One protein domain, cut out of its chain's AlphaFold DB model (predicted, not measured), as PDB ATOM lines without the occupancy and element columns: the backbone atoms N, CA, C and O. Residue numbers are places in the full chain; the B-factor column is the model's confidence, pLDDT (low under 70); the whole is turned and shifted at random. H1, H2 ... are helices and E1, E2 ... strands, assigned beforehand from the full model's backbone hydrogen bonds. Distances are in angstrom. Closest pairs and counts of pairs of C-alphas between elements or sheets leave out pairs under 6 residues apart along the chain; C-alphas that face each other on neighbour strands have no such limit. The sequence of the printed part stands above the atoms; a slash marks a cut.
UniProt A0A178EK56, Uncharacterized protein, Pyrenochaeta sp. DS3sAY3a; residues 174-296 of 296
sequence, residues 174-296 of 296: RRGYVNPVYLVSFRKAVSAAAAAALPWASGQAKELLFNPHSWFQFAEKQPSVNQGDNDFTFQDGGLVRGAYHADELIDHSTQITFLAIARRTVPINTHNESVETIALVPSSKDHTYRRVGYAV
ATOM      1  N   ARG A 174     -17.597  -0.353 -10.637       94.50
ATOM      2  CA  ARG A 174     -17.695   1.073 -10.958       94.50
ATOM      3  C   ARG A 174     -16.451   1.773 -10.435       94.50
ATOM      4  O   ARG A 174     -15.997   1.475  -9.338       94.50
ATOM      5  N   ARG A 175     -15.885   2.698 -11.206       95.19
ATOM      6  CA  ARG A 175     -14.728   3.493 -10.777       95.19
ATOM      7  C   ARG A 175     -15.134   4.933 -10.526       95.19
ATOM      8  O   ARG A 175     -15.999   5.451 -11.227       95.19
ATOM      9  N   GLY A 176     -14.513   5.559  -9.536       93.00
ATOM     10  CA  GLY A 176     -14.731   6.967  -9.234       93.00
ATOM     11  C   GLY A 176     -13.989   7.417  -7.987       93.00
ATOM     12  O   GLY A 176     -13.149   6.698  -7.454       93.00
ATOM     13  N   TYR A 177     -14.312   8.615  -7.536       90.81
ATOM     14  CA  TYR A 177     -13.675   9.305  -6.426       90.81
ATOM     15  C   TYR A 177     -14.725   9.566  -5.357       90.81
ATOM     16  O   TYR A 177     -15.874   9.878  -5.680       90.81
ATOM     17  N   VAL A 178     -14.334   9.448  -4.091       83.38
ATOM     18  CA  VAL A 178     -15.194   9.756  -2.943       83.38
ATOM     19  C   VAL A 178     -14.483  10.705  -2.008       83.38
ATOM     20  O   VAL A 178     -13.259  10.678  -1.892       83.38
ATOM     21  N   ASN A 179     -15.263  11.541  -1.338       73.94
ATOM     22  CA  ASN A 179     -14.732  12.444  -0.338       73.94
ATOM     23  C   ASN A 179     -14.633  11.716   1.016       73.94
ATOM     24  O   ASN A 179     -15.672  11.399   1.603       73.94
ATOM     25  N   PRO A 180     -13.420  11.443   1.525       60.38
ATOM     26  CA  PRO A 180     -13.213  10.714   2.778       60.38
ATOM     27  C   PRO A 180     -13.576  11.550   4.021       60.38
ATOM     28  O   PRO A 180     -13.894  10.985   5.067       60.38
ATOM     29  N   VAL A 181     -13.553  12.891   3.936       58.97
ATOM     30  CA  VAL A 181     -13.819  13.796   5.071       58.97
ATOM     31  C   VAL A 181     -15.323  14.038   5.156       58.97
ATOM     32  O   VAL A 181     -15.853  15.087   4.817       58.97
ATOM     33  N   TYR A 182     -16.031  12.996   5.568       57.34
ATOM     34  CA  TYR A 182     -17.450  12.810   5.288       57.34
ATOM     35  C   TYR A 182     -18.428  13.620   6.160       57.34
ATOM     36  O   TYR A 182     -19.626  13.570   5.925       57.34
ATOM     37  N   LEU A 183     -17.995  14.340   7.202       51.56
ATOM     38  CA  LEU A 183     -18.950  14.814   8.224       51.56
ATOM     39  C   LEU A 183     -19.134  16.327   8.293       51.56
ATOM     40  O   LEU A 183     -20.271  16.797   8.338       51.56
ATOM     41  N   VAL A 184     -18.052  17.105   8.304       52.19
ATOM     42  CA  VAL A 184     -18.156  18.562   8.505       52.19
ATOM     43  C   VAL A 184     -18.463  19.284   7.191       52.19
ATOM     44  O   VAL A 184     -19.430  20.041   7.117       52.19
ATOM     45  N   SER A 185     -17.689  19.011   6.142       52.06
ATOM     46  CA  SER A 185     -17.893  19.528   4.778       52.06
ATOM     47  C   SER A 185     -19.216  19.030   4.178       52.06
ATOM     48  O   SER A 185     -19.964  19.777   3.549       52.06
ATOM     49  N   PHE A 186     -19.570  17.781   4.464       57.53
ATOM     50  CA  PHE A 186     -20.769  17.146   3.939       57.53
ATOM     51  C   PHE A 186     -22.076  17.701   4.511       57.53
ATOM     52  O   PHE A 186     -23.014  17.931   3.753       57.53
ATOM     53  N   ARG A 187     -22.156  17.994   5.819       60.16
ATOM     54  CA  ARG A 187     -23.344  18.655   6.395       60.16
ATOM     55  C   ARG A 187     -23.627  19.993   5.716       60.16
ATOM     56  O   ARG A 187     -24.789  20.316   5.487       60.16
ATOM     57  N   LYS A 188     -22.577  20.741   5.355       62.62
ATOM     58  CA  LYS A 188     -22.710  21.989   4.592       62.62
ATOM     59  C   LYS A 188     -23.245  21.720   3.183       62.62
ATOM     60  O   LYS A 188     -24.224  22.347   2.791       62.62
ATOM     61  N   ALA A 189     -22.668  20.753   2.466       61.72
ATOM     62  CA  ALA A 189     -23.108  20.379   1.120       61.72
ATOM     63  C   ALA A 189     -24.562  19.872   1.089       61.72
ATOM     64  O   ALA A 189     -25.356  20.310   0.258       61.72
ATOM     65  N   VAL A 190     -24.942  19.005   2.031       61.56
ATOM     66  CA  VAL A 190     -26.311  18.498   2.180       61.56
ATOM     67  C   VAL A 190     -27.280  19.617   2.545       61.56
ATOM     68  O   VAL A 190     -28.359  19.693   1.966       61.56
ATOM     69  N   SER A 191     -26.905  20.508   3.465       64.31
ATOM     70  CA  SER A 191     -27.736  21.659   3.829       64.31
ATOM     71  C   SER A 191     -27.983  22.578   2.628       64.31
ATOM     72  O   SER A 191     -29.128  22.961   2.387       64.31
ATOM     73  N   ALA A 192     -26.947  22.856   1.830       66.44
ATOM     74  CA  ALA A 192     -27.058  23.646   0.607       66.44
ATOM     75  C   ALA A 192     -27.945  22.957  -0.448       66.44
ATOM     76  O   ALA A 192     -28.865  23.581  -0.980       66.44
ATOM     77  N   ALA A 193     -27.736  21.660  -0.696       65.19
ATOM     78  CA  ALA A 193     -28.545  20.879  -1.633       65.19
ATOM     79  C   ALA A 193     -30.018  20.787  -1.194       65.19
ATOM     80  O   ALA A 193     -30.922  20.992  -2.003       65.19
ATOM     81  N   ALA A 194     -30.277  20.551   0.095       63.91
ATOM     82  CA  ALA A 194     -31.624  20.504   0.656       63.91
ATOM     83  C   ALA A 194     -32.316  21.877   0.617       63.91
ATOM     84  O   ALA A 194     -33.524  21.951   0.389       63.91
ATOM     85  N   ALA A 195     -31.573  22.970   0.828       67.75
ATOM     86  CA  ALA A 195     -32.096  24.328   0.699       67.75
ATOM     87  C   ALA A 195     -32.495  24.656  -0.747       67.75
ATOM     88  O   ALA A 195     -33.545  25.264  -0.949       67.75
ATOM     89  N   ALA A 196     -31.710  24.208  -1.731       70.12
ATOM     90  CA  ALA A 196     -32.018  24.383  -3.149       70.12
ATOM     91  C   ALA A 196     -33.199  23.511  -3.617       70.12
ATOM     92  O   ALA A 196     -34.070  23.995  -4.334       70.12
ATOM     93  N   ALA A 197     -33.255  22.240  -3.199       66.50
ATOM     94  CA  ALA A 197     -34.285  21.294  -3.638       66.50
ATOM     95  C   ALA A 197     -35.649  21.514  -2.959       66.50
ATOM     96  O   ALA A 197     -36.691  21.281  -3.569       66.50
ATOM     97  N   LEU A 198     -35.658  21.950  -1.693       68.00
ATOM     98  CA  LEU A 198     -36.872  22.160  -0.897       68.00
ATOM     99  C   LEU A 198     -36.820  23.516  -0.174       68.00
ATOM    100  O   LEU A 198     -36.697  23.563   1.057       68.00
ATOM    101  N   PRO A 199     -36.929  24.639  -0.906       68.44
ATOM    102  CA  PRO A 199     -36.805  25.972  -0.316       68.44
ATOM    103  C   PRO A 199     -37.878  26.252   0.749       68.44
ATOM    104  O   PRO A 199     -37.618  26.975   1.705       68.44
ATOM    105  N   TRP A 200     -39.046  25.610   0.637       66.56
ATOM    106  CA  TRP A 200     -40.184  25.744   1.554       66.56
ATOM    107  C   TRP A 200     -40.125  24.833   2.794       66.56
ATOM    108  O   TRP A 200     -40.881  25.047   3.740       66.56
ATOM    109  N   ALA A 201     -39.261  23.809   2.818       61.72
ATOM    110  CA  ALA A 201     -39.201  22.860   3.931       61.72
ATOM    111  C   ALA A 201     -38.353  23.406   5.095       61.72
ATOM    112  O   ALA A 201     -37.270  23.962   4.888       61.72
ATOM    113  N   SER A 202     -38.813  23.218   6.335       59.34
ATOM    114  CA  SER A 202     -38.104  23.634   7.551       59.34
ATOM    115  C   SER A 202     -37.541  22.434   8.330       59.34
ATOM    116  O   SER A 202     -38.110  21.342   8.316       59.34
ATOM    117  N   GLY A 203     -36.401  22.647   9.001       63.09
ATOM    118  CA  GLY A 203     -35.811  21.754  10.013       63.09
ATOM    119  C   GLY A 203     -35.915  20.250   9.723       63.09
ATOM    120  O   GLY A 203     -35.308  19.744   8.780       63.09
ATOM    121  N   GLN A 204     -36.713  19.548  10.536       58.22
ATOM    122  CA  GLN A 204     -36.857  18.083  10.535       58.22
ATOM    123  C   GLN A 204     -37.261  17.479   9.182       58.22
ATOM    124  O   GLN A 204     -36.818  16.379   8.859       58.22
ATOM    125  N   ALA A 205     -38.063  18.172   8.368       57.81
ATOM    126  CA  ALA A 205     -38.475  17.646   7.064       57.81
ATOM    127  C   ALA A 205     -37.288  17.535   6.087       57.81
ATOM    128  O   ALA A 205     -37.217  16.586   5.306       57.81
ATOM    129  N   LYS A 206     -36.323  18.465   6.168       62.09
ATOM    130  CA  LYS A 206     -35.080  18.419   5.379       62.09
ATOM    131  C   LYS A 206     -34.153  17.300   5.855       62.09
ATOM    132  O   LYS A 206     -33.602  16.590   5.022       62.09
ATOM    133  N   GLU A 207     -34.029  17.103   7.167       59.59
ATOM    134  CA  GLU A 207     -33.180  16.051   7.754       59.59
ATOM    135  C   GLU A 207     -33.687  14.630   7.458       59.59
ATOM    136  O   GLU A 207     -32.882  13.722   7.264       59.59
ATOM    137  N   LEU A 208     -35.008  14.432   7.385       60.81
ATOM    138  CA  LEU A 208     -35.600  13.134   7.045       60.81
ATOM    139  C   LEU A 208     -35.376  12.749   5.575       60.81
ATOM    140  O   LEU A 208     -35.136  11.579   5.279       60.81
ATOM    141  N   LEU A 209     -35.441  13.719   4.656       59.16
ATOM    142  CA  LEU A 209     -35.259  13.489   3.216       59.16
ATOM    143  C   LEU A 209     -33.777  13.442   2.813       59.16
ATOM    144  O   LEU A 209     -33.396  12.686   1.918       59.16
ATOM    145  N   PHE A 210     -32.934  14.203   3.510       60.78
ATOM    146  CA  PHE A 210     -31.495  14.283   3.286       60.78
ATOM    147  C   PHE A 210     -30.721  13.878   4.542       60.78
ATOM    148  O   PHE A 210     -29.942  14.647   5.105       60.78
ATOM    149  N   ASN A 211     -30.939  12.637   4.982       64.81
ATOM    150  CA  ASN A 211     -30.161  12.060   6.069       64.81
ATOM    151  C   ASN A 211     -28.694  11.922   5.621       64.81
ATOM    152  O   ASN A 211     -28.434  11.245   4.619       64.81
ATOM    153  N   PRO A 212     -27.722  12.496   6.348       58.41
ATOM    154  CA  PRO A 212     -26.325  12.422   5.952       58.41
ATOM    155  C   PRO A 212     -25.726  10.999   5.977       58.41
ATOM    156  O   PRO A 212     -24.625  10.771   5.490       58.41
ATOM    157  N   HIS A 213     -26.444  10.016   6.512       64.06
ATOM    158  CA  HIS A 213     -26.079   8.598   6.461       64.06
ATOM    159  C   HIS A 213     -26.695   7.849   5.271       64.06
ATOM    160  O   HIS A 213     -26.564   6.634   5.183       64.06
ATOM    161  N   SER A 214     -27.411   8.542   4.385       70.44
ATOM    162  CA  SER A 214     -28.078   7.956   3.216       70.44
ATOM    163  C   SER A 214     -27.626   8.580   1.898       70.44
ATOM    164  O   SER A 214     -28.242   8.305   0.867       70.44
ATOM    165  N   TRP A 215     -26.584   9.414   1.932       75.50
ATOM    166  CA  TRP A 215     -26.006  10.068   0.765       75.50
ATOM    167  C   TRP A 215     -24.495  10.227   0.918       75.50
ATOM    168  O   TRP A 215     -24.064  10.590   1.997       75.50
ATOM    169  N   PHE A 216     -23.701  10.082  -0.145       77.31
ATOM    170  CA  PHE A 216     -22.268  10.409  -0.142       77.31
ATOM    171  C   PHE A 216     -21.837  11.146  -1.416       77.31
ATOM    172  O   PHE A 216     -22.513  11.065  -2.442       77.31
ATOM    173  N   GLN A 217     -20.728  11.895  -1.357       79.94
ATOM    174  CA  GLN A 217     -20.162  12.548  -2.543       79.94
ATOM    175  C   GLN A 217     -19.411  11.536  -3.408       79.94
ATOM    176  O   GLN A 217     -18.502  10.855  -2.926       79.94
ATOM    177  N   PHE A 218     -19.761  11.493  -4.689       86.25
ATOM    178  CA  PHE A 218     -19.127  10.641  -5.684       86.25
ATOM    179  C   PHE A 218     -18.900  11.414  -6.985       86.25
ATOM    180  O   PHE A 218     -19.772  12.151  -7.450       86.25
ATOM    181  N   ALA A 219     -17.737  11.213  -7.597       88.69
ATOM    182  CA  ALA A 219     -17.406  11.757  -8.908       88.69
ATOM    183  C   ALA A 219     -16.832  10.658  -9.811       88.69
ATOM    184  O   ALA A 219     -16.020   9.847  -9.374       88.69
ATOM    185  N   GLU A 220     -17.229  10.625 -11.083       89.56
ATOM    186  CA  GLU A 220     -16.672   9.663 -12.055       89.56
ATOM    187  C   GLU A 220     -15.286  10.081 -12.559       89.56
ATOM    188  O   GLU A 220     -14.460   9.238 -12.909       89.56
ATOM    189  N   LYS A 221     -15.026  11.390 -12.568       89.56
ATOM    190  CA  LYS A 221     -13.747  12.002 -12.935       89.56
ATOM    191  C   LYS A 221     -13.099  12.610 -11.700       89.56
ATOM    192  O   LYS A 221     -13.792  12.884 -10.724       89.56
ATOM    193  N   GLN A 222     -11.784  12.811 -11.762       87.38
ATOM    194  CA  GLN A 222     -11.038  13.416 -10.667       87.38
ATOM    195  C   GLN A 222     -11.635  14.797 -10.351       87.38
ATOM    196  O   GLN A 222     -11.669  15.645 -11.245       87.38
ATOM    197  N   PRO A 223     -12.154  15.008  -9.131       80.88
ATOM    198  CA  PRO A 223     -12.872  16.227  -8.801       80.88
ATOM    199  C   PRO A 223     -11.905  17.366  -8.482       80.88
ATOM    200  O   PRO A 223     -10.864  17.159  -7.855       80.88
ATOM    201  N   SER A 224     -12.297  18.585  -8.848       79.25
ATOM    202  CA  SER A 224     -11.687  19.801  -8.314       79.25
ATOM    203  C   SER A 224     -12.088  19.959  -6.843       79.25
ATOM    204  O   SER A 224     -13.265  19.812  -6.496       79.25
ATOM    205  N   VAL A 225     -11.117  20.247  -5.974       70.88
ATOM    206  CA  VAL A 225     -11.345  20.460  -4.537       70.88
ATOM    207  C   VAL A 225     -11.206  21.942  -4.212       70.88
ATOM    208  O   VAL A 225     -10.282  22.604  -4.689       70.88
ATOM    209  N   ASN A 226     -12.118  22.470  -3.394       64.44
ATOM    210  CA  ASN A 226     -12.009  23.830  -2.874       64.44
ATOM    211  C   ASN A 226     -10.729  23.973  -2.029       64.44
ATOM    212  O   ASN A 226     -10.550  23.269  -1.042       64.44
ATOM    213  N   GLN A 227      -9.849  24.917  -2.376       55.88
ATOM    214  CA  GLN A 227      -8.618  25.213  -1.620       55.88
ATOM    215  C   GLN A 227      -8.884  26.068  -0.361       55.88
ATOM    216  O   GLN A 227      -8.118  26.972  -0.040       55.88
ATOM    217  N   GLY A 228     -10.004  25.836   0.328       54.22
ATOM    218  CA  GLY A 228     -10.289  26.454   1.621       54.22
ATOM    219  C   GLY A 228      -9.874  25.502   2.736       54.22
ATOM    220  O   GLY A 228     -10.245  24.331   2.688       54.22
ATOM    221  N   ASP A 229      -9.123  25.983   3.728       46.41
ATOM    222  CA  ASP A 229      -8.675  25.177   4.869       46.41
ATOM    223  C   ASP A 229      -9.843  24.357   5.453       46.41
ATOM    224  O   ASP A 229     -10.808  24.900   5.999       46.41
ATOM    225  N   ASN A 230      -9.751  23.029   5.327       50.25
ATOM    226  CA  ASN A 230     -10.717  22.021   5.789       50.25
ATOM    227  C   ASN A 230     -12.036  21.865   4.997       50.25
ATOM    228  O   ASN A 230     -12.934  21.159   5.473       50.25
ATOM    229  N   ASP A 231     -12.180  22.451   3.803       56.16
ATOM    230  CA  ASP A 231     -13.349  22.240   2.935       56.16
ATOM    231  C   ASP A 231     -13.029  21.345   1.728       56.16
ATOM    232  O   ASP A 231     -12.807  21.802   0.613       56.16
ATOM    233  N   PHE A 232     -13.047  20.029   1.945       58.53
ATOM    234  CA  PHE A 232     -12.780  19.039   0.896       58.53
ATOM    235  C   PHE A 232     -13.971  18.787  -0.044       58.53
ATOM    236  O   PHE A 232     -14.043  17.729  -0.662       58.53
ATOM    237  N   THR A 233     -14.958  19.685  -0.124       65.31
ATOM    238  CA  THR A 233     -16.123  19.493  -1.002       65.31
ATOM    239  C   THR A 233     -15.712  19.369  -2.470       65.31
ATOM    240  O   THR A 233     -14.961  20.188  -2.997       65.31
ATOM    241  N   PHE A 234     -16.233  18.342  -3.149       71.06
ATOM    242  CA  PHE A 234     -16.091  18.223  -4.601       71.06
ATOM    243  C   PHE A 234     -16.924  19.304  -5.292       71.06
ATOM    244  O   PHE A 234     -18.127  19.388  -5.041       71.06
ATOM    245  N   GLN A 235     -16.303  20.097  -6.170       67.50
ATOM    246  CA  GLN A 235     -17.023  21.076  -6.999       67.50
ATOM    247  C   GLN A 235     -17.841  20.390  -8.105       67.50
ATOM    248  O   GLN A 235     -18.968  20.790  -8.381       67.50
ATOM    249  N   ASP A 236     -17.293  19.315  -8.677       69.50
ATOM    250  CA  ASP A 236     -17.847  18.616  -9.848       69.50
ATOM    251  C   ASP A 236     -18.455  17.238  -9.502       69.50
ATOM    252  O   ASP A 236     -18.806  16.451 -10.383       69.50
ATOM    253  N   GLY A 237     -18.540  16.909  -8.208       65.44
ATOM    254  CA  GLY A 237     -19.066  15.640  -7.698       65.44
ATOM    255  C   GLY A 237     -20.547  15.718  -7.327       65.44
ATOM    256  O   GLY A 237     -21.015  16.717  -6.784       65.44
ATOM    257  N   GLY A 238     -21.290  14.641  -7.584       75.94
ATOM    258  CA  GLY A 238     -22.708  14.535  -7.239       75.94
ATOM    259  C   GLY A 238     -22.937  13.902  -5.868       75.94
ATOM    260  O   GLY A 238     -22.121  13.118  -5.380       75.94
ATOM    261  N   LEU A 239     -24.086  14.205  -5.257       77.94
ATOM    262  CA  LEU A 239     -24.608  13.423  -4.137       77.94
ATOM    263  C   LEU A 239     -25.257  12.149  -4.681       77.94
ATOM    264  O   LEU A 239     -26.211  12.214  -5.455       77.94
ATOM    265  N   VAL A 240     -24.751  10.993  -4.260       81.94
ATOM    266  CA  VAL A 240     -25.304   9.681  -4.604       81.94
ATOM    267  C   VAL A 240     -25.957   9.085  -3.371       81.94
ATOM    268  O   VAL A 240     -25.416   9.182  -2.272       81.94
ATOM    269  N   ARG A 241     -27.137   8.489  -3.551       79.88
ATOM    270  CA  ARG A 241     -27.856   7.817  -2.470       79.88
ATOM    271  C   ARG A 241     -27.082   6.576  -2.043       79.88
ATOM    272  O   ARG A 241     -26.674   5.795  -2.895       79.88
ATOM    273  N   GLY A 242     -26.921   6.409  -0.739       79.50
ATOM    274  CA  GLY A 242     -26.144   5.332  -0.154       79.50
ATOM    275  C   GLY A 242     -25.243   5.796   0.982       79.50
ATOM    276  O   GLY A 242     -25.252   6.965   1.362       79.50
ATOM    277  N   ALA A 243     -24.444   4.889   1.521       79.75
ATOM    278  CA  ALA A 243     -23.469   5.188   2.561       79.75
ATOM    279  C   ALA A 243     -22.097   4.641   2.183       79.75
ATOM    280  O   ALA A 243     -21.994   3.484   1.789       79.75
ATOM    281  N   TYR A 244     -21.045   5.442   2.371       83.00
ATOM    282  CA  TYR A 244     -19.661   4.991   2.241       83.00
ATOM    283  C   TYR A 244     -18.980   4.911   3.610       83.00
ATOM    284  O   TYR A 244     -18.792   5.915   4.292       83.00
ATOM    285  N   HIS A 245     -18.598   3.703   4.002       83.81
ATOM    286  CA  HIS A 245     -17.889   3.384   5.232       83.81
ATOM    287  C   HIS A 245     -16.419   3.146   4.897       83.81
ATOM    288  O   HIS A 245     -16.048   2.060   4.448       83.81
ATOM    289  N   ALA A 246     -15.588   4.168   5.077       82.00
ATOM    290  CA  ALA A 246     -14.159   4.050   4.833       82.00
ATOM    291  C   ALA A 246     -13.511   3.131   5.879       82.00
ATOM    292  O   ALA A 246     -13.718   3.308   7.080       82.00
ATOM    293  N   ASP A 247     -12.710   2.169   5.421       84.75
ATOM    294  CA  ASP A 247     -11.912   1.329   6.312       84.75
ATOM    295  C   ASP A 247     -10.705   2.100   6.852       84.75
ATOM    296  O   ASP A 247     -10.173   1.706   7.879       84.75
ATOM    297  N   GLU A 248     -10.263   3.154   6.160       78.12
ATOM    298  CA  GLU A 248      -9.087   3.993   6.424       78.12
ATOM    299  C   GLU A 248      -9.235   5.351   5.711       78.12
ATOM    300  O   GLU A 248     -10.094   5.510   4.841       78.12
ATOM    301  N   LEU A 249      -8.392   6.333   6.044       74.88
ATOM    302  CA  LEU A 249      -8.349   7.597   5.307       74.88
ATOM    303  C   LEU A 249      -7.676   7.389   3.946       74.88
ATOM    304  O   LEU A 249      -6.543   6.919   3.862       74.88
ATOM    305  N   ILE A 250      -8.384   7.757   2.885       76.38
ATOM    306  CA  ILE A 250      -7.919   7.667   1.500       76.38
ATOM    307  C   ILE A 250      -7.750   9.090   0.991       76.38
ATOM    308  O   ILE A 250      -8.602   9.922   1.271       76.38
ATOM    309  N   ASP A 251      -6.702   9.384   0.231       77.62
ATOM    310  CA  ASP A 251      -6.586  10.699  -0.398       77.62
ATOM    311  C   ASP A 251      -7.714  10.922  -1.423       77.62
ATOM    312  O   ASP A 251      -8.047  10.027  -2.201       77.62
ATOM    313  N   HIS A 252      -8.289  12.124  -1.452       77.00
ATOM    314  CA  HIS A 252      -9.412  12.481  -2.326       77.00
ATOM    315  C   HIS A 252      -9.092  12.367  -3.830       77.00
ATOM    316  O   HIS A 252     -10.004  12.221  -4.646       77.00
ATOM    317  N   SER A 253      -7.810  12.412  -4.209       82.75
ATOM    318  CA  SER A 253      -7.335  12.190  -5.579       82.75
ATOM    319  C   SER A 253      -7.173  10.709  -5.938       82.75
ATOM    320  O   SER A 253      -6.892  10.377  -7.090       82.75
ATOM    321  N   THR A 254      -7.374   9.795  -4.987       88.19
ATOM    322  CA  THR A 254      -7.273   8.355  -5.233       88.19
ATOM    323  C   THR A 254      -8.541   7.849  -5.910       88.19
ATOM    324  O   THR A 254      -9.634   7.913  -5.345       88.19
ATOM    325  N   GLN A 255      -8.401   7.283  -7.110       93.12
ATOM    326  CA  GLN A 255      -9.509   6.595  -7.766       93.12
ATOM    327  C   GLN A 255      -9.790   5.256  -7.072       93.12
ATOM    328  O   GLN A 255      -8.899   4.423  -6.897       93.12
ATOM    329  N   ILE A 256     -11.053   5.035  -6.727       94.19
ATOM    330  CA  ILE A 256     -11.555   3.821  -6.092       94.19
ATOM    331  C   ILE A 256     -12.293   2.970  -7.122       94.19
ATOM    332  O   ILE A 256     -13.093   3.467  -7.918       94.19
ATOM    333  N   THR A 257     -12.060   1.662  -7.061       96.25
ATOM    334  CA  THR A 257     -12.848   0.638  -7.742       96.25
ATOM    335  C   THR A 257     -13.855   0.046  -6.761       96.25
ATOM    336  O   THR A 257     -13.496  -0.658  -5.822       96.25
ATOM    337  N   PHE A 258     -15.129   0.312  -6.993       95.88
ATOM    338  CA  PHE A 258     -16.257  -0.284  -6.294       95.88
ATOM    339  C   PHE A 258     -16.593  -1.620  -6.943       95.88
ATOM    340  O   PHE A 258     -16.866  -1.652  -8.141       95.88
ATOM    341  N   LEU A 259     -16.570  -2.709  -6.176       97.19
ATOM    342  CA  LEU A 259     -16.939  -4.051  -6.621       97.19
ATOM    343  C   LEU A 259     -18.222  -4.483  -5.910       97.19
ATOM    344  O   LEU A 259     -18.242  -4.624  -4.686       97.19
ATOM    345  N   ALA A 260     -19.280  -4.693  -6.687       96.44
ATOM    346  CA  ALA A 260     -20.565  -5.156  -6.187       96.44
ATOM    347  C   ALA A 260     -20.452  -6.615  -5.720       96.44
ATOM    348  O   ALA A 260     -19.999  -7.472  -6.481       96.44
ATOM    349  N   ILE A 261     -20.854  -6.892  -4.477       95.94
ATOM    350  CA  ILE A 261     -20.756  -8.222  -3.857       95.94
ATOM    351  C   ILE A 261     -22.129  -8.865  -3.739       95.94
ATOM    352  O   ILE A 261     -22.320 -10.014  -4.142       95.94
ATOM    353  N   ALA A 262     -23.096  -8.130  -3.198       92.75
ATOM    354  CA  ALA A 262     -24.414  -8.672  -2.928       92.75
ATOM    355  C   ALA A 262     -25.515  -7.648  -3.188       92.75
ATOM    356  O   ALA A 262     -25.310  -6.439  -3.116       92.75
ATOM    357  N   ARG A 263     -26.708  -8.155  -3.479       90.19
ATOM    358  CA  ARG A 263     -27.929  -7.365  -3.542       90.19
ATOM    359  C   ARG A 263     -28.748  -7.630  -2.295       90.19
ATOM    360  O   ARG A 263     -28.994  -8.785  -1.945       90.19
ATOM    361  N   ARG A 264     -29.208  -6.555  -1.672       82.94
ATOM    362  CA  ARG A 264     -30.129  -6.594  -0.547       82.94
ATOM    363  C   ARG A 264     -31.539  -6.262  -1.018       82.94
ATOM    364  O   ARG A 264     -31.765  -5.245  -1.676       82.94
ATOM    365  N   THR A 265     -32.483  -7.110  -0.624       71.56
ATOM    366  CA  THR A 265     -33.904  -6.955  -0.936       71.56
ATOM    367  C   THR A 265     -34.665  -6.635   0.345       71.56
ATOM    368  O   THR A 265     -34.658  -7.413   1.301       71.56
ATOM    369  N   VAL A 266     -35.332  -5.479   0.381       64.06
ATOM    370  CA  VAL A 266     -36.184  -5.093   1.511       64.06
ATOM    371  C   VAL A 266     -37.597  -5.659   1.285       64.06
ATOM    372  O   VAL A 266     -38.202  -5.342   0.266       64.06
ATOM    373  N   PRO A 267     -38.162  -6.464   2.209       52.56
ATOM    374  CA  PRO A 267     -39.445  -7.149   1.989       52.56
ATOM    375  C   PRO A 267     -40.691  -6.249   1.862       52.56
ATOM    376  O   PRO A 267     -41.766  -6.753   1.560       52.56
ATOM    377  N   ILE A 268     -40.595  -4.940   2.132       50.91
ATOM    378  CA  ILE A 268     -41.756  -4.040   2.229       50.91
ATOM    379  C   ILE A 268     -41.725  -3.015   1.089       50.91
ATOM    380  O   ILE A 268     -40.913  -2.093   1.146       50.91
ATOM    381  N   ASN A 269     -42.620  -3.196   0.101       39.38
ATOM    382  CA  ASN A 269     -43.225  -2.260  -0.884       39.38
ATOM    383  C   ASN A 269     -42.502  -0.949  -1.261       39.38
ATOM    384  O   ASN A 269     -43.121   0.043  -1.643       39.38
ATOM    385  N   THR A 270     -41.185  -0.939  -1.221       46.22
ATOM    386  CA  THR A 270     -40.351   0.140  -1.723       46.22
ATOM    387  C   THR A 270     -39.413  -0.508  -2.724       46.22
ATOM    388  O   THR A 270     -38.789  -1.519  -2.420       46.22
ATOM    389  N   HIS A 271     -39.320   0.047  -3.932       45.00
ATOM    390  CA  HIS A 271     -38.372  -0.355  -4.982       45.00
ATOM    391  C   HIS A 271     -36.901  -0.082  -4.591       45.00
ATOM    392  O   HIS A 271     -36.074   0.283  -5.420       45.00
ATOM    393  N   ASN A 272     -36.577  -0.193  -3.306       59.25
ATOM    394  CA  ASN A 272     -35.298   0.132  -2.716       59.25
ATOM    395  C   ASN A 272     -34.448  -1.140  -2.639       59.25
ATOM    396  O   ASN A 272     -34.200  -1.687  -1.567       59.25
ATOM    397  N   GLU A 273     -34.030  -1.628  -3.806       69.25
ATOM    398  CA  GLU A 273     -32.893  -2.541  -3.878       69.25
ATOM    399  C   GLU A 273     -31.625  -1.742  -3.537       69.25
ATOM    400  O   GLU A 273     -31.434  -0.634  -4.043       69.25
ATOM    401  N   SER A 274     -30.775  -2.280  -2.661       82.44
ATOM    402  CA  SER A 274     -29.447  -1.717  -2.395       82.44
ATOM    403  C   SER A 274     -28.364  -2.718  -2.772       82.44
ATOM    404  O   SER A 274     -28.573  -3.937  -2.732       82.44
ATOM    405  N   VAL A 275     -27.208  -2.197  -3.176       90.31
ATOM    406  CA  VAL A 275     -26.090  -3.011  -3.658       90.31
ATOM    407  C   VAL A 275     -24.936  -2.894  -2.679       90.31
ATOM    408  O   VAL A 275     -24.244  -1.882  -2.617       90.31
ATOM    409  N   GLU A 276     -24.715  -3.972  -1.941       92.25
ATOM    410  CA  GLU A 276     -23.627  -4.093  -0.985       92.25
ATOM    411  C   GLU A 276     -22.307  -4.272  -1.749       92.25
ATOM    412  O   GLU A 276     -22.128  -5.203  -2.546       92.25
ATOM    413  N   THR A 277     -21.383  -3.347  -1.525       94.62
ATOM    414  CA  THR A 277     -20.226  -3.106  -2.386       94.62
ATOM    415  C   THR A 277     -18.971  -2.946  -1.540       94.62
ATOM    416  O   THR A 277     -18.982  -2.256  -0.525       94.62
ATOM    417  N   ILE A 278     -17.851  -3.523  -1.975       96.56
ATOM    418  CA  ILE A 278     -16.542  -3.234  -1.375       96.56
ATOM    419  C   ILE A 278     -15.787  -2.210  -2.220       96.56
ATOM    420  O   ILE A 278     -15.836  -2.240  -3.451       96.56
ATOM    421  N   ALA A 279     -15.073  -1.307  -1.559       95.12
ATOM    422  CA  ALA A 279     -14.215  -0.322  -2.198       95.12
ATOM    423  C   ALA A 279     -12.767  -0.805  -2.204       95.12
ATOM    424  O   ALA A 279     -12.239  -1.258  -1.184       95.12
ATOM    425  N   LEU A 280     -12.129  -0.702  -3.364       95.81
ATOM    426  CA  LEU A 280     -10.805  -1.233  -3.641       95.81
ATOM    427  C   LEU A 280      -9.908  -0.148  -4.239       95.81
ATOM    428  O   LEU A 280     -10.350   0.625  -5.088       95.81
ATOM    429  N   VAL A 281      -8.631  -0.149  -3.871       94.00
ATOM    430  CA  VAL A 281      -7.591   0.639  -4.557       94.00
ATOM    431  C   VAL A 281      -6.469  -0.281  -5.027       94.00
ATOM    432  O   VAL A 281      -6.270  -1.344  -4.424       94.00
ATOM    433  N   PRO A 282      -5.733   0.090  -6.088       91.69
ATOM    434  CA  PRO A 282      -4.541  -0.642  -6.492       91.69
ATOM    435  C   PRO A 282      -3.551  -0.767  -5.328       91.69
ATOM    436  O   PRO A 282      -3.351   0.167  -4.549       91.69
ATOM    437  N   SER A 283      -2.951  -1.942  -5.191       85.44
ATOM    438  CA  SER A 283      -1.833  -2.174  -4.277       85.44
ATOM    439  C   SER A 283      -0.503  -1.954  -5.009       85.44
ATOM    440  O   SER A 283      -0.467  -1.827  -6.230       85.44
ATOM    441  N   SER A 284       0.611  -1.929  -4.273       75.69
ATOM    442  CA  SER A 284       1.961  -1.766  -4.834       75.69
ATOM    443  C   SER A 284       2.405  -2.931  -5.729       75.69
ATOM    444  O   SER A 284       3.384  -2.805  -6.460       75.69
ATOM    445  N   LYS A 285       1.702  -4.068  -5.675       74.62
ATOM    446  CA  LYS A 285       1.932  -5.228  -6.543       74.62
ATOM    447  C   LYS A 285       1.015  -5.156  -7.760       74.62
ATOM    448  O   LYS A 285      -0.188  -4.921  -7.619       74.62
ATOM    449  N   ASP A 286       1.582  -5.429  -8.928       72.94
ATOM    450  CA  ASP A 286       0.875  -5.330 -10.202       72.94
ATOM    451  C   ASP A 286      -0.411  -6.176 -10.229       72.94
ATOM    452  O   ASP A 286      -0.457  -7.290  -9.702       72.94
ATOM    453  N   HIS A 287      -1.471  -5.613 -10.808       77.69
ATOM    454  CA  HIS A 287      -2.812  -6.206 -10.903       77.69
ATOM    455  C   HIS A 287      -3.448  -6.690  -9.584       77.69
ATOM    456  O   HIS A 287      -4.370  -7.511  -9.606       77.69
ATOM    457  N   THR A 288      -3.008  -6.183  -8.429       88.81
ATOM    458  CA  THR A 288      -3.625  -6.504  -7.135       88.81
ATOM    459  C   THR A 288      -4.327  -5.303  -6.525       88.81
ATOM    460  O   THR A 288      -3.947  -4.153  -6.738       88.81
ATOM    461  N   TYR A 289      -5.367  -5.584  -5.744       92.94
ATOM    462  CA  TYR A 289      -6.179  -4.576  -5.080       92.94
ATOM    463  C   TYR A 289      -6.212  -4.828  -3.581       92.94
ATOM    464  O   TYR A 289      -6.205  -5.977  -3.133       92.94
ATOM    465  N   ARG A 290      -6.302  -3.744  -2.814       92.12
ATOM    466  CA  ARG A 290      -6.557  -3.778  -1.376       92.12
ATOM    467  C   ARG A 290      -7.895  -3.119  -1.078       92.12
ATOM    468  O   ARG A 290      -8.262  -2.129  -1.709       92.12
ATOM    469  N   ARG A 291      -8.613  -3.672  -0.109       94.00
ATOM    470  CA  ARG A 291      -9.880  -3.119   0.367       94.00
ATOM    471  C   ARG A 291      -9.627  -1.860   1.192       94.00
ATOM    472  O   ARG A 291      -8.711  -1.833   2.011       94.00
ATOM    473  N   VAL A 292     -10.448  -0.840   0.984       91.44
ATOM    474  CA  VAL A 292     -10.352   0.464   1.660       91.44
ATOM    475  C   VAL A 292     -11.686   0.970   2.197       91.44
ATOM    476  O   VAL A 292     -11.740   2.041   2.791       91.44
ATOM    477  N   GLY A 293     -12.765   0.220   2.003       90.56
ATOM    478  CA  GLY A 293     -14.067   0.598   2.520       90.56
ATOM    479  C   GLY A 293     -15.194  -0.277   2.010       90.56
ATOM    480  O   GLY A 293     -14.991  -1.270   1.303       90.56
ATOM    481  N   TYR A 294     -16.395   0.151   2.359       91.94
ATOM    482  CA  TYR A 294     -17.656  -0.499   2.054       91.94
ATOM    483  C   TYR A 294     -18.691   0.542   1.625       91.94
ATOM    484  O   TYR A 294     -18.762   1.612   2.225       91.94
ATOM    485  N   ALA A 295     -19.499   0.239   0.614       89.56
ATOM    486  CA  ALA A 295     -20.579   1.095   0.139       89.56
ATOM    487  C   ALA A 295     -21.899   0.318   0.024       89.56
ATOM    488  O   ALA A 295     -21.885  -0.874  -0.284       89.56
ATOM    489  N   VAL A 296     -23.021   1.002   0.246       85.31
ATOM    490  CA  VAL A 296     -24.393   0.486   0.069       85.31
ATOM    491  C   VAL A 296     -25.302   1.548  -0.509       85.31
ATOM    492  O   VAL A 296     -25.080   2.720  -0.132       85.31
TER     493      VAL A 296
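AT A GLANCE: This is residues 174 to 296 of the 296 residues of an uncharacterized protein of Pyrenochaeta sp. DS3sAY3a (UniProt A0A178EK56). Look for one antiparallel sheet of seven strands, curled like part of a barrel and folded back so that E3, E2 and E1 face E6, E7 and E4, with E5 as the hinge. H1 only grazes this folded sheet, and H2 lies beyond it, off the sheet. The 123 printed residues hold two named helices and seven named strands, E1 H1 H2 E2 E3 E4 E5 E6 E7, of mixed class; the sheet's order is E3 E2 E1 E5 E6 E7 E4. The whole is compact, with a radius of gyration of the C-alphas of 15.7 A, yet flat, spanning 53 by 44 by 21 A.

HOW THE PARTS SIT: Begin at E1, residues 174 to 178: it pairs with E5, residues 256 to 265, at N 174 and O 258, 2.9 A, and with E2, residues 215 to 219, at N 219 and O 177, 3.0 A. H1, residues 184 to 197, grazes the sheet with residues 186 to 193. H2, residues 204 to 209, is close to H1 but not clearly touching, the closest C-alphas, Ala 194 and Lys 206, being 6.2 A apart. E2 and E3, residues 238 to 241, form a hairpin, with N 216 and O 240 at 2.9 A. E3 runs on into E4, residues 244 to 246, at 99 degrees. E5, which bends by 56 degrees at residue 261, E6, residues 274 to 282, and E7, residues 289 to 295, make a meander, each the antiparallel neighbour of the one before; find N 259 and O 278 at 2.9 A, and N 279 and O 293 at 2.9 A. E4 is E7's antiparallel neighbour, N 245 and O 294 at 2.7 A, and completes a Greek key, a meander plus a strand before it that pairs with its last. Every O i to N i+4 pair is within hydrogen-bond range in H2, and 9 of 10 in H1.

IN THESE COORDINATES: Find C-alpha 174, where E1 begins, at (-17.695, 1.073, -10.958). From C-alpha 184 at (-18.156, 18.562, 8.505), H1 runs 20.4 A. E5 and E6 each measure 25.3 A; E7 ends at C-alpha 295, (-20.579, 1.095, 0.139).

THE WHOLE: The C-alphas farthest apart, Trp 200 and Lys 285, are 52.9 A apart, and the printed part has no cut. The long link is E2 to E3, residues 220 to 237. The mean pLDDT of the printed part is 74.4; it is under 70 at residues 180 to 195, 197 to 213, 226 to 233, 235 to 237 and 266 to 273.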